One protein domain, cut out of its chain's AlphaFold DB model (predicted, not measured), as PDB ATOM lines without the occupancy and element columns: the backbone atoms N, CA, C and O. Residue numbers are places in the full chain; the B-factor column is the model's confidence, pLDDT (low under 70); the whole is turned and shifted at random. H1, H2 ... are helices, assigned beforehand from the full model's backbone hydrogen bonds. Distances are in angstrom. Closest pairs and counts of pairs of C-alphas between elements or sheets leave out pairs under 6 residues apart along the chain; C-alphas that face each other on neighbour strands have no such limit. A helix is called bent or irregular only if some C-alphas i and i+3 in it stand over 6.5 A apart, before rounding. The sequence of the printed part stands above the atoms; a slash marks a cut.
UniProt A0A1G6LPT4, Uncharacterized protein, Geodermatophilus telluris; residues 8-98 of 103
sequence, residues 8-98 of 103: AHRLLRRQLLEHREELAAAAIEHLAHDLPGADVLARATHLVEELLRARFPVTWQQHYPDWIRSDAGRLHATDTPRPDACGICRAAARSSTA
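AT A GLANCE: This is residues 8 to 98 of the 103 residues of an uncharacterized protein of Geodermatophilus telluris (UniProt A0A1G6LPT4). Three helices, H1, H2 and H3, make a loose up-and-down bundle, in which H1 and H2 pack side by side and H3 meets them through short stretches near its two ends. A short fourth helix, H4, begins near H1 and reaches past one end of the bundle, adding to the length. The printed part has 91 residues with four named helices in the order H1, H2, H3, H4 and no named strand, and its class is all helix. It is only just loose, close to compact, with a radius of gyration of the C-alphas of 14.8 A, and its outline is a rod of 47 by 22 by 21 A.

HOW THE PARTS SIT: H1, residues 8 to 32, and H2, residues 38 to 55, form a helical hairpin and touch at a shallow tilt of 24 degrees, opposite ways; their closest C-alphas, of Ala 27 and Ala 38, are 4.7 A apart. H3, residues 57 to 74, forms a second helical hairpin with H2, at a shallow tilt of 23 degrees, opposite ways. H2 touches H3 with residues 49 to 53 alone, and H3 touches H2 with residues 59 to 61 alone; the closest C-alphas, of Arg 53 and Trp 60, are 5.2 A apart. H1 touches H3 with residues 24 to 29 alone, and H3 touches H1 with residues 71 to 74 alone, at a shallow tilt of 22 degrees, the same way; the closest C-alphas, of Ala 24 and Asp 71, are 6.9 A apart. H4, residues 87 to 96, is close to H1 but not clearly touching, its closest C-alphas, of Glu 29 and Ile 88, being 6.8 A apart. H4 is apart from H2 and H3. In H1, H2 and H4 every O i to N i+4 pair is within hydrogen-bond range; in H3, 12 of 14 are.

IN THESE COORDINATES: H1 measures 36.1 A from C-alpha 8 at (-1.932, 12.241, 43.256) to C-alpha 32 at (-15.222, 16.057, 9.910). H2 measures 25.9 A and H3 25.1 A. H3 has a kink of 41 degrees near residue 65 and is irregular, with C-alphas 62 and 65 lying 7.3 A apart. H4 measures 14.5 A and ends with C-alpha 96 at (-4.240, 29.715, 1.790).

THE WHOLE: The two C-alphas farthest apart, of Ala 54 and Ala 98, are separated by 48.4 A. The printed part has no cut. The links H1 to H2 and H2 to H3 are tight, and the link H3 to H4, residues 75 to 86, is long. Mean pLDDT of the printed part is 94.7, with residues 97 to 98 under 70.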
ATOM      1  N   ALA A   8      -2.101  13.100  44.429       85.81
ATOM      2  CA  ALA A   8      -1.932  12.241  43.256       85.81
ATOM      3  C   ALA A   8      -3.263  11.931  42.544       85.81
ATOM      4  O   ALA A   8      -3.329  11.961  41.318       85.81
ATOM      5  N   HIS A   9      -4.350  11.710  43.291       89.25
ATOM      6  CA  HIS A   9      -5.680  11.486  42.712       89.25
ATOM      7  C   HIS A   9      -6.218  12.740  42.020       89.25
ATOM      8  O   HIS A   9      -6.862  12.637  40.978       89.25
ATOM      9  N   ARG A  10      -5.944  13.932  42.568       92.12
ATOM     10  CA  ARG A  10      -6.331  15.195  41.922       92.12
ATOM     11  C   ARG A  10      -5.585  15.411  40.609       92.12
ATOM     12  O   ARG A  10      -6.218  15.805  39.633       92.12
ATOM     13  N   LEU A  11      -4.277  15.136  40.588       95.06
ATOM     14  CA  LEU A  11      -3.459  15.234  39.379       95.06
ATOM     15  C   LEU A  11      -3.931  14.243  38.312       95.06
ATOM     16  O   LEU A  11      -4.219  14.662  37.196       95.06
ATOM     17  N   LEU A  12      -4.102  12.967  38.675       95.88
ATOM     18  CA  LEU A  12      -4.584  11.937  37.753       95.88
ATOM     19  C   LEU A  12      -5.950  12.303  37.164       95.88
ATOM     20  O   LEU A  12      -6.151  12.195  35.959       95.88
ATOM     21  N   ARG A  13      -6.890  12.769  37.998       97.00
ATOM     22  CA  ARG A  13      -8.201  13.216  37.519       97.00
ATOM     23  C   ARG A  13      -8.065  14.332  36.486       97.00
ATOM     24  O   ARG A  13      -8.725  14.271  35.458       97.00
ATOM     25  N   ARG A  14      -7.220  15.334  36.751       97.62
ATOM     26  CA  ARG A  14      -6.987  16.450  35.824       97.62
ATOM     27  C   ARG A  14      -6.420  15.955  34.492       97.62
ATOM     28  O   ARG A  14      -6.964  16.300  33.455       97.62
ATOM     29  N   GLN A  15      -5.409  15.091  34.544       98.00
ATOM     30  CA  GLN A  15      -4.777  14.520  33.353       98.00
ATOM     31  C   GLN A  15      -5.764  13.712  32.508       98.00
ATOM     32  O   GLN A  15      -5.757  13.831  31.291       98.00
ATOM     33  N   LEU A  16      -6.640  12.919  33.131       98.31
ATOM     34  CA  LEU A  16      -7.660  12.169  32.394       98.31
ATOM     35  C   LEU A  16      -8.696  13.092  31.738       98.31
ATOM     36  O   LEU A  16      -9.114  12.820  30.618       98.31
ATOM     37  N   LEU A  17      -9.100  14.175  32.410       98.44
ATOM     38  CA  LEU A  17     -10.016  15.170  31.837       98.44
ATOM     39  C   LEU A  17      -9.392  15.882  30.630       98.44
ATOM     40  O   LEU A  17     -10.030  15.974  29.587       98.44
ATOM     41  N   GLU A  18      -8.146  16.345  30.769       98.38
ATOM     42  CA  GLU A  18      -7.377  16.985  29.692       98.38
ATOM     43  C   GLU A  18      -7.189  16.019  28.512       98.38
ATOM     44  O   GLU A  18      -7.478  16.357  27.370       98.38
ATOM     45  N   HIS A  19      -6.804  14.773  28.788       98.38
ATOM     46  CA  HIS A  19      -6.550  13.794  27.739       98.38
ATOM     47  C   HIS A  19      -7.821  13.367  26.989       98.38
ATOM     48  O   HIS A  19      -7.795  13.198  25.771       98.38
ATOM     49  N   ARG A  20      -8.954  13.219  27.693       98.50
ATOM     50  CA  ARG A  20     -10.258  12.953  27.062       98.50
ATOM     51  C   ARG A  20     -10.610  14.053  26.070       98.50
ATOM     52  O   ARG A  20     -11.067  13.767  24.970       98.50
ATOM     53  N   GLU A  21     -10.423  15.297  26.490       98.25
ATOM     54  CA  GLU A  21     -10.736  16.490  25.710       98.25
ATOM     55  C   GLU A  21      -9.899  16.569  24.423       98.25
ATOM     56  O   GLU A  21     -10.447  16.787  23.342       98.25
ATOM     57  N   GLU A  22      -8.594  16.310  24.523       98.00
ATOM     58  CA  GLU A  22      -7.682  16.251  23.375       98.00
ATOM     59  C   GLU A  22      -8.069  15.148  22.380       98.00
ATOM     60  O   GLU A  22      -8.141  15.393  21.173       98.00
ATOM     61  N   LEU A  23      -8.352  13.936  22.875       98.56
ATOM     62  CA  LEU A  23      -8.737  12.801  22.032       98.56
ATOM     63  C   LEU A  23     -10.079  13.029  21.335       98.56
ATOM     64  O   LEU A  23     -10.194  12.739  20.145       98.56
ATOM     65  N   ALA A  24     -11.070  13.567  22.048       98.25
ATOM     66  CA  ALA A  24     -12.380  13.866  21.482       98.25
ATOM     67  C   ALA A  24     -12.276  14.937  20.391       98.25
ATOM     68  O   ALA A  24     -12.814  14.754  19.299       98.25
ATOM     69  N   ALA A  25     -11.529  16.020  20.648       97.81
ATOM     70  CA  ALA A  25     -11.266  17.052  19.650       97.81
ATOM     71  C   ALA A  25     -10.629  16.451  18.389       97.81
ATOM     72  O   ALA A  25     -11.171  16.611  17.299       97.81
ATOM     73  N   ALA A  26      -9.546  15.685  18.541       98.00
ATOM     74  CA  ALA A  26      -8.873  15.047  17.414       98.00
ATOM     75  C   ALA A  26      -9.790  14.067  16.661       98.00
ATOM     76  O   ALA A  26      -9.822  14.080  15.434       98.00
ATOM     77  N   ALA A  27     -10.572  13.247  17.372       98.31
ATOM     78  CA  ALA A  27     -11.504  12.305  16.753       98.31
ATOM     79  C   ALA A  27     -12.544  13.022  15.879       98.31
ATOM     80  O   ALA A  27     -12.791  12.602  14.751       98.31
ATOM     81  N   ILE A  28     -13.126  14.111  16.387       97.75
ATOM     82  CA  ILE A  28     -14.144  14.895  15.677       97.75
ATOM     83  C   ILE A  28     -13.535  15.630  14.487       97.75
ATOM     84  O   ILE A  28     -14.142  15.660  13.421       97.75
ATOM     85  N   GLU A  29     -12.339  16.194  14.642       97.75
ATOM     86  CA  GLU A  29     -11.624  16.838  13.541       97.75
ATOM     87  C   GLU A  29     -11.294  15.835  12.431       97.75
ATOM     88  O   GLU A  29     -11.543  16.116  11.261       97.75
ATOM     89  N   HIS A  30     -10.812  14.639  12.781       97.81
ATOM     90  CA  HIS A  30     -10.573  13.583  11.800       97.81
ATOM     91  C   HIS A  30     -11.873  13.150  11.118       97.81
ATOM     92  O   HIS A  30     -11.904  13.020   9.898       97.81
ATOM     93  N   LEU A  31     -12.954  12.977  11.881       96.88
ATOM     94  CA  LEU A  31     -14.257  12.597  11.344       96.88
ATOM     95  C   LEU A  31     -14.823  13.654  10.380       96.88
ATOM     96  O   LEU A  31     -15.317  13.302   9.315       96.88
ATOM     97  N   ALA A  32     -14.731  14.940  10.726       96.44
ATOM     98  CA  ALA A  32     -15.222  16.057   9.910       96.44
ATOM     99  C   ALA A  32     -14.499  16.187   8.555       96.44
ATOM    100  O   ALA A  32     -15.049  16.749   7.602       96.44
ATOM    101  N   HIS A  33     -13.271  15.668   8.483       96.12
ATOM    102  CA  HIS A  33     -12.373  15.761   7.335       96.12
ATOM    103  C   HIS A  33     -12.059  14.407   6.684       96.12
ATOM    104  O   HIS A  33     -11.119  14.325   5.895       96.12
ATOM    105  N   ASP A  34     -12.824  13.360   7.013       94.75
ATOM    106  CA  ASP A  34     -12.654  11.998   6.486       94.75
ATOM    107  C   ASP A  34     -11.204  11.475   6.591       94.75
ATOM    108  O   ASP A  34     -10.667  10.810   5.704       94.75
ATOM    109  N   LEU A  35     -10.525  11.822   7.689       96.19
ATOM    110  CA  LEU A  35      -9.154  11.394   7.937       96.19
ATOM    111  C   LEU A  35      -9.120  10.010   8.595       96.19
ATOM    112  O   LEU A  35      -9.911   9.718   9.500       96.19
ATOM    113  N   PRO A  36      -8.142   9.161   8.225       97.31
ATOM    114  CA  PRO A  36      -7.978   7.860   8.851       97.31
ATOM    115  C   PRO A  36      -7.709   7.989  10.357       97.31
ATOM    116  O   PRO A  36      -7.138   8.971  10.842       97.31
ATOM    117  N   GLY A  37      -8.107   6.962  11.109       96.00
ATOM    118  CA  GLY A  37      -7.876   6.874  12.552       96.00
ATOM    119  C   GLY A  37      -8.915   7.582  13.427       96.00
ATOM    120  O   GLY A  37      -8.795   7.506  14.650       96.00
ATOM    121  N   ALA A  38      -9.951   8.208  12.851       96.69
ATOM    122  CA  ALA A  38     -11.068   8.779  13.615       96.69
ATOM    123  C   ALA A  38     -11.708   7.747  14.567       96.69
ATOM    124  O   ALA A  38     -11.994   8.039  15.727       96.69
ATOM    125  N   ASP A  39     -11.865   6.505  14.105       97.06
ATOM    126  CA  ASP A  39     -12.411   5.386  14.875       97.06
ATOM    127  C   ASP A  39     -11.487   4.954  16.028       97.06
ATOM    128  O   ASP A  39     -11.954   4.630  17.122       97.06
ATOM    129  N   VAL A  40     -10.170   4.971  15.805       98.31
ATOM    130  CA  VAL A  40      -9.158   4.675  16.829       98.31
ATOM    131  C   VAL A  40      -9.191   5.744  17.922       98.31
ATOM    132  O   VAL A  40      -9.219   5.402  19.105       98.31
ATOM    133  N   LEU A  41      -9.245   7.022  17.540       98.38
ATOM    134  CA  LEU A  41      -9.330   8.155  18.467       98.38
ATOM    135  C   LEU A  41     -10.647   8.148  19.258       98.38
ATOM    136  O   LEU A  41     -10.644   8.370  20.471       98.38
ATOM    137  N   ALA A  42     -11.766   7.805  18.614       97.25
ATOM    138  CA  ALA A  42     -13.055   7.645  19.284       97.25
ATOM    139  C   ALA A  42     -13.020   6.512  20.326       97.25
ATOM    140  O   ALA A  42     -13.464   6.694  21.462       97.25
ATOM    141  N   ARG A  43     -12.424   5.357  19.989       98.38
ATOM    142  CA  ARG A  43     -12.222   4.262  20.955       98.38
ATOM    143  C   ARG A  43     -11.320   4.680  22.116       98.38
ATOM    144  O   ARG A  43     -11.627   4.355  23.259       98.38
ATOM    145  N   ALA A  44     -10.239   5.409  21.847       98.38
ATOM    146  CA  ALA A  44      -9.356   5.923  22.892       98.38
ATOM    147  C   ALA A  44     -10.093   6.889  23.837       98.38
ATOM    148  O   ALA A  44      -9.973   6.758  25.054       98.38
ATOM    149  N   THR A  45     -10.917   7.789  23.292       98.50
ATOM    150  CA  THR A  45     -11.781   8.691  24.076       98.50
ATOM    151  C   THR A  45     -12.680   7.892  25.019       98.50
ATOM    152  O   THR A  45     -12.695   8.142  26.224       98.50
ATOM    153  N   HIS A  46     -13.357   6.862  24.497       98.12
ATOM    154  CA  HIS A  46     -14.231   6.003  25.294       98.12
ATOM    155  C   HIS A  46     -13.484   5.275  26.428       98.12
ATOM    156  O   HIS A  46     -13.977   5.212  27.552       98.12
ATOM    157  N   LEU A  47     -12.265   4.783  26.181       98.56
ATOM    158  CA  LEU A  47     -11.451   4.147  27.224       98.56
ATOM    159  C   LEU A  47     -11.107   5.113  28.368       98.56
ATOM    160  O   LEU A  47     -11.141   4.723  29.538       98.56
ATOM    161  N   VAL A  48     -10.797   6.375  28.058       98.50
ATOM    162  CA  VAL A  48     -10.542   7.399  29.083       98.50
ATOM    163  C   VAL A  48     -11.813   7.716  29.873       98.50
ATOM    164  O   VAL A  48     -11.755   7.852  31.098       98.50
ATOM    165  N   GLU A  49     -12.968   7.782  29.211       98.44
ATOM    166  CA  GLU A  49     -14.259   7.972  29.878       98.44
ATOM    167  C   GLU A  49     -14.593   6.825  30.833       98.44
ATOM    168  O   GLU A  49     -14.999   7.087  31.965       98.44
ATOM    169  N   GLU A  50     -14.359   5.574  30.439       98.38
ATOM    170  CA  GLU A  50     -14.553   4.413  31.315       98.38
ATOM    171  C   GLU A  50     -13.587   4.433  32.511       98.38
ATOM    172  O   GLU A  50     -13.987   4.155  33.645       98.38
ATOM    173  N   LEU A  51     -12.334   4.862  32.320       98.06
ATOM    174  CA  LEU A  51     -11.396   5.069  33.430       98.06
ATOM    175  C   LEU A  51     -11.864   6.174  34.390       98.06
ATOM    176  O   LEU A  51     -11.763   6.011  35.612       98.06
ATOM    177  N   LEU A  52     -12.386   7.285  33.862       98.19
ATOM    178  CA  LEU A  52     -12.979   8.366  34.652       98.19
ATOM    179  C   LEU A  52     -14.220   7.884  35.403       98.19
ATOM    180  O   LEU A  52     -14.360   8.184  36.587       98.19
ATOM    181  N   ARG A  53     -15.080   7.090  34.764       98.06
ATOM    182  CA  ARG A  53     -16.270   6.502  35.381       98.06
ATOM    183  C   ARG A  53     -15.907   5.561  36.525       98.06
ATOM    184  O   ARG A  53     -16.503   5.648  37.595       98.06
ATOM    185  N   ALA A  54     -14.905   4.708  36.323       97.50
ATOM    186  CA  ALA A  54     -14.465   3.738  37.318       97.50
ATOM    187  C   ALA A  54     -13.753   4.389  38.516       97.50
ATOM    188  O   ALA A  54     -13.983   3.999  39.659       97.50
ATOM    189  N   ARG A  55     -12.876   5.377  38.280       96.06
ATOM    190  CA  ARG A  55     -12.035   5.979  39.336       96.06
ATOM    191  C   ARG A  55     -12.603   7.256  39.948       96.06
ATOM    192  O   ARG A  55     -12.300   7.566  41.100       96.06
ATOM    193  N   PHE A  56     -13.404   8.002  39.196       97.06
ATOM    194  CA  PHE A  56     -13.950   9.305  39.580       97.06
ATOM    195  C   PHE A  56     -15.425   9.438  39.148       97.06
ATOM    196  O   PHE A  56     -15.765  10.372  38.417       97.06
ATOM    197  N   PRO A  57     -16.331   8.554  39.615       97.12
ATOM    198  CA  PRO A  57     -17.702   8.452  39.100       97.12
ATOM    199  C   PRO A  57     -18.497   9.759  39.196       97.12
ATOM    200  O   PRO A  57     -19.226  10.103  38.273       97.12
ATOM    201  N   VAL A  58     -18.309  10.531  40.274       96.88
ATOM    202  CA  VAL A  58     -18.957  11.844  40.442       96.88
ATOM    203  C   VAL A  58     -18.476  12.840  39.388       96.88
ATOM    204  O   VAL A  58     -19.277  13.575  38.827       96.88
ATOM    205  N   THR A  59     -17.175  12.849  39.083       97.06
ATOM    206  CA  THR A  59     -16.615  13.702  38.029       97.06
ATOM    207  C   THR A  59     -17.140  13.274  36.664       97.06
ATOM    208  O   THR A  59     -17.610  14.118  35.912       97.06
ATOM    209  N   TRP A  60     -17.145  11.976  36.360       98.25
ATOM    210  CA  TRP A  60     -17.729  11.489  35.110       98.25
ATOM    211  C   TRP A  60     -19.197  11.919  34.969       98.25
ATOM    212  O   TRP A  60     -19.563  12.519  33.967       98.25
ATOM    213  N   GLN A  61     -20.019  11.721  36.004       98.25
ATOM    214  CA  GLN A  61     -21.442  12.070  35.972       98.25
ATOM    215  C   GLN A  61     -21.688  13.575  35.793       98.25
ATOM    216  O   GLN A  61     -22.646  13.961  35.128       98.25
ATOM    217  N   GLN A  62     -20.835  14.419  36.379       97.62
ATOM    218  CA  GLN A  62     -20.926  15.873  36.247       97.62
ATOM    219  C   GLN A  62     -20.573  16.360  34.841       97.62
ATOM    220  O   GLN A  62     -21.204  17.288  34.353       97.62
ATOM    221  N   HIS A  63     -19.575  15.753  34.200       97.56
ATOM    222  CA  HIS A  63     -19.041  16.249  32.933       97.56
ATOM    223  C   HIS A  63     -19.636  15.564  31.693       97.56
ATOM    224  O   HIS A  63     -19.740  16.199  30.646       97.56
ATOM    225  N   TYR A  64     -20.052  14.298  31.791       97.00
ATOM    226  CA  TYR A  64     -20.486  13.499  30.641       97.00
ATOM    227  C   TYR A  64     -21.602  14.148  29.797       97.00
ATOM    228  O   TYR A  64     -21.465  14.180  28.574       97.00
ATOM    229  N   PRO A  65     -22.672  14.737  30.374       97.25
ATOM    230  CA  PRO A  65     -23.706  15.392  29.568       97.25
ATOM    231  C   PRO A  65     -23.186  16.578  28.742       97.25
ATOM    232  O   PRO A  65     -23.625  16.786  27.608       97.25
ATOM    233  N   ASP A  66     -22.254  17.352  29.300       97.56
ATOM    234  CA  ASP A  66     -21.680  18.519  28.631       97.56
ATOM    235  C   ASP A  66     -20.657  18.111  27.573       97.56
ATOM    236  O   ASP A  66     -20.591  18.737  26.517       97.56
ATOM    237  N   TRP A  67     -19.921  17.024  27.805       97.38
ATOM    238  CA  TRP A  67     -19.042  16.430  26.804       97.38
ATOM    239  C   TRP A  67     -19.791  16.029  25.541       97.38
ATOM    240  O   TRP A  67     -19.434  16.492  24.464       97.38
ATOM    241  N   ILE A  68     -20.878  15.260  25.664       95.50
ATOM    242  CA  ILE A  68     -21.680  14.839  24.506       95.50
ATOM    243  C   ILE A  68     -22.180  16.053  23.710       95.50
ATOM    244  O   ILE A  68     -22.131  16.060  22.479       95.50
ATOM    245  N   ARG A  69     -22.629  17.107  24.403       96.69
ATOM    246  CA  ARG A  69     -23.097  18.341  23.758       96.69
ATOM    247  C   ARG A  69     -21.961  19.104  23.072       96.69
ATOM    248  O   ARG A  69     -22.139  19.563  21.947       96.69
ATOM    249  N   SER A  70     -20.823  19.254  23.747       94.50
ATOM    250  CA  SER A  70     -19.634  19.938  23.224       94.50
ATOM    251  C   SER A  70     -19.093  19.225  21.987       94.50
ATOM    252  O   SER A  70     -18.838  19.866  20.969       94.50
ATOM    253  N   ASP A  71     -18.980  17.902  22.049       95.56
ATOM    254  CA  ASP A  71     -18.471  17.072  20.964       95.56
ATOM    255  C   ASP A  71     -19.370  17.156  19.728       95.56
ATOM    256  O   ASP A  71     -18.901  17.443  18.626       95.56
ATOM    257  N   ALA A  72     -20.686  17.012  19.913       93.81
ATOM    258  CA  ALA A  72     -21.647  17.196  18.830       93.81
ATOM    259  C   ALA A  72     -21.576  18.613  18.233       93.81
ATOM    260  O   ALA A  72     -21.686  18.782  17.021       93.81
ATOM    261  N   GLY A  73     -21.356  19.633  19.069       93.88
ATOM    262  CA  GLY A  73     -21.226  21.024  18.636       93.88
ATOM    263  C   GLY A  73     -19.977  21.315  17.796       93.88
ATOM    264  O   GLY A  73     -20.000  22.254  16.996       93.88
ATOM    265  N   ARG A  74     -18.902  20.529  17.945       93.19
ATOM    266  CA  ARG A  74     -17.650  20.652  17.166       93.19
ATOM    267  C   ARG A  74     -17.738  20.029  15.783       93.19
ATOM    268  O   ARG A  74     -16.993  20.435  14.886       93.19
ATOM    269  N   LEU A  75     -18.624  19.052  15.616       94.31
ATOM    270  CA  LEU A  75     -18.818  18.407  14.332       94.31
ATOM    271  C   LEU A  75     -19.286  19.440  13.301       94.31
ATOM    272  O   LEU A  75     -20.166  20.266  13.554       94.31
ATOM    273  N   HIS A  76     -18.658  19.399  12.137       95.38
ATOM    274  CA  HIS A  76     -18.975  20.235  10.990       95.38
ATOM    275  C   HIS A  76     -18.645  19.456   9.717       95.38
ATOM    276  O   HIS A  76     -17.993  18.412   9.778       95.38
ATOM    277  N   ALA A  77     -19.127  19.940   8.578       92.31
ATOM    278  CA  ALA A  77     -18.793  19.365   7.288       92.31
ATOM    279  C   ALA A  77     -17.627  20.138   6.657       92.31
ATOM    280  O   ALA A  77     -17.412  21.315   6.948       92.31
ATOM    281  N   THR A  78     -16.864  19.483   5.780       85.50
ATOM    282  CA  THR A  78     -15.685  20.099   5.144       85.50
ATOM    283  C   THR A  78     -16.049  21.329   4.289       85.50
ATOM    284  O   THR A  78     -15.233  22.233   4.132       85.50
ATOM    285  N   ASP A  79     -17.282  21.406   3.782       87.75
ATOM    286  CA  ASP A  79     -17.827  22.554   3.040       87.75
ATOM    287  C   ASP A  79     -18.272  23.728   3.940       87.75
ATOM    288  O   ASP A  79     -18.549  24.823   3.451       87.75
ATOM    289  N   THR A  80     -18.296  23.524   5.259       92.12
ATOM    290  CA  THR A  80     -18.653  24.514   6.281       92.12
ATOM    291  C   THR A  80     -17.524  24.647   7.314       92.12
ATOM    292  O   THR A  80     -17.707  24.330   8.495       92.12
ATOM    293  N   PRO A  81     -16.326  25.111   6.893       92.31
ATOM    294  CA  PRO A  81     -15.130  25.112   7.732       92.31
ATOM    295  C   PRO A  81     -15.272  26.028   8.952       92.31
ATOM    296  O   PRO A  81     -15.840  27.118   8.875       92.31
ATOM    297  N   ARG A  82     -14.680  25.609  10.077       94.12
ATOM    298  CA  ARG A  82     -14.693  26.350  11.353       94.12
ATOM    299  C   ARG A  82     -13.274  26.603  11.883       94.12
ATOM    300  O   ARG A  82     -12.839  25.922  12.807       94.12
ATOM    301  N   PRO A  83     -12.487  27.526  11.299       92.94
ATOM    302  CA  PRO A  83     -11.076  27.734  11.668       92.94
ATOM    303  C   PRO A  83     -10.865  28.276  13.096       92.94
ATOM    304  O   PRO A  83      -9.780  28.152  13.672       92.94
ATOM    305  N   ASP A  84     -11.897  28.867  13.687       91.56
ATOM    306  CA  ASP A  84     -11.951  29.283  15.086       91.56
ATOM    307  C   ASP A  84     -12.025  28.085  16.047       91.56
ATOM    308  O   ASP A  84     -11.390  28.118  17.102       91.56
ATOM    309  N   ALA A  85     -12.700  26.999  15.656       91.25
ATOM    310  CA  ALA A  85     -12.969  25.841  16.512       91.25
ATOM    311  C   ALA A  85     -12.275  24.527  16.091       91.25
ATOM    312  O   ALA A  85     -12.220  23.604  16.896       91.25
ATOM    313  N   CYS A  86     -11.737  24.434  14.871       96.00
ATOM    314  CA  CYS A  86     -11.085  23.242  14.320       96.00
ATOM    315  C   CYS A  86      -9.630  23.538  13.926       96.00
ATOM    316  O   CYS A  86      -9.353  24.434  13.120       96.00
ATOM    317  N   GLY A  87      -8.692  22.760  14.471       94.56
ATOM    318  CA  GLY A  87      -7.258  22.864  14.213       94.56
ATOM    319  C   GLY A  87      -6.884  22.615  12.752       94.56
ATOM    320  O   GLY A  87      -6.063  23.356  12.200       94.56
ATOM    321  N   ILE A  88      -7.532  21.643  12.102       95.19
ATOM    322  CA  ILE A  88      -7.331  21.329  10.679       95.19
ATOM    323  C   ILE A  88      -7.781  22.498   9.794       95.19
ATOM    324  O   ILE A  88      -6.992  23.001   8.991       95.19
ATOM    325  N   CYS A  89      -8.999  23.009   9.996       96.06
ATOM    326  CA  CYS A  89      -9.500  24.187   9.282       96.06
ATOM    327  C   CYS A  89      -8.612  25.417   9.507       96.06
ATOM    328  O   CYS A  89      -8.323  26.166   8.573       96.06
ATOM    329  N   ARG A  90      -8.127  25.618  10.739       95.69
ATOM    330  CA  ARG A  90      -7.202  26.709  11.069       95.69
ATOM    331  C   ARG A  90      -5.874  26.578  10.331       95.69
ATOM    332  O   ARG A  90      -5.319  27.580   9.887       95.69
ATOM    333  N   ALA A  91      -5.342  25.362  10.224       93.44
ATOM    334  CA  ALA A  91      -4.123  25.097   9.472       93.44
ATOM    335  C   ALA A  91      -4.321  25.385   7.979       93.44
ATOM    336  O   ALA A  91      -3.532  26.141   7.415       93.44
ATOM    337  N   ALA A  92      -5.407  24.884   7.383       90.62
ATOM    338  CA  ALA A  92      -5.744  25.127   5.983       90.62
ATOM    339  C   ALA A  92      -5.891  26.627   5.668       90.62
ATOM    340  O   ALA A  92      -5.278  27.120   4.722       90.62
ATOM    341  N   ALA A  93      -6.610  27.378   6.511       90.56
ATOM    342  CA  ALA A  93      -6.804  28.818   6.337       90.56
ATOM    343  C   ALA A  93      -5.480  29.605   6.332       90.56
ATOM    344  O   ALA A  93      -5.311  30.522   5.531       90.56
ATOM    345  N   ARG A  94      -4.515  29.227   7.186       89.62
ATOM    346  CA  ARG A  94      -3.179  29.854   7.212       89.62
ATOM    347  C   ARG A  94      -2.370  29.554   5.951       89.62
ATOM    348  O   ARG A  94      -1.665  30.434   5.462       89.62
ATOM    349  N   SER A  95      -2.478  28.339   5.417       82.81
ATOM    350  CA  SER A  95      -1.785  27.944   4.186       82.81
ATOM    351  C   SER A  95      -2.325  28.664   2.948       82.81
ATOM    352  O   SER A  95      -1.550  28.988   2.053       82.81
ATOM    353  N   SER A  96      -3.623  28.981   2.905       72.75
ATOM    354  CA  SER A  96      -4.240  29.715   1.790       72.75
ATOM    355  C   SER A  96      -3.869  31.202   1.729       72.75
ATOM    356  O   SER A  96      -4.006  31.816   0.677       72.75
ATOM    357  N   THR A  97      -3.394  31.794   2.829       62.31
ATOM    358  CA  THR A  97      -2.995  33.214   2.890       62.31
ATOM    359  C   THR A  97      -1.539  33.488   2.490       62.31
ATOM    360  O   THR A  97      -1.098  34.635   2.555       62.31
ATOM    361  N   ALA A  98      -0.771  32.472   2.080       55.88
ATOM    362  CA  ALA A  98       0.581  32.680   1.568       55.88
ATOM    363  C   ALA A  98       0.533  33.377   0.186       55.88
ATOM    364  O   ALA A  98      -0.179  32.896  -0.698       55.88
TER     365      ALA A  98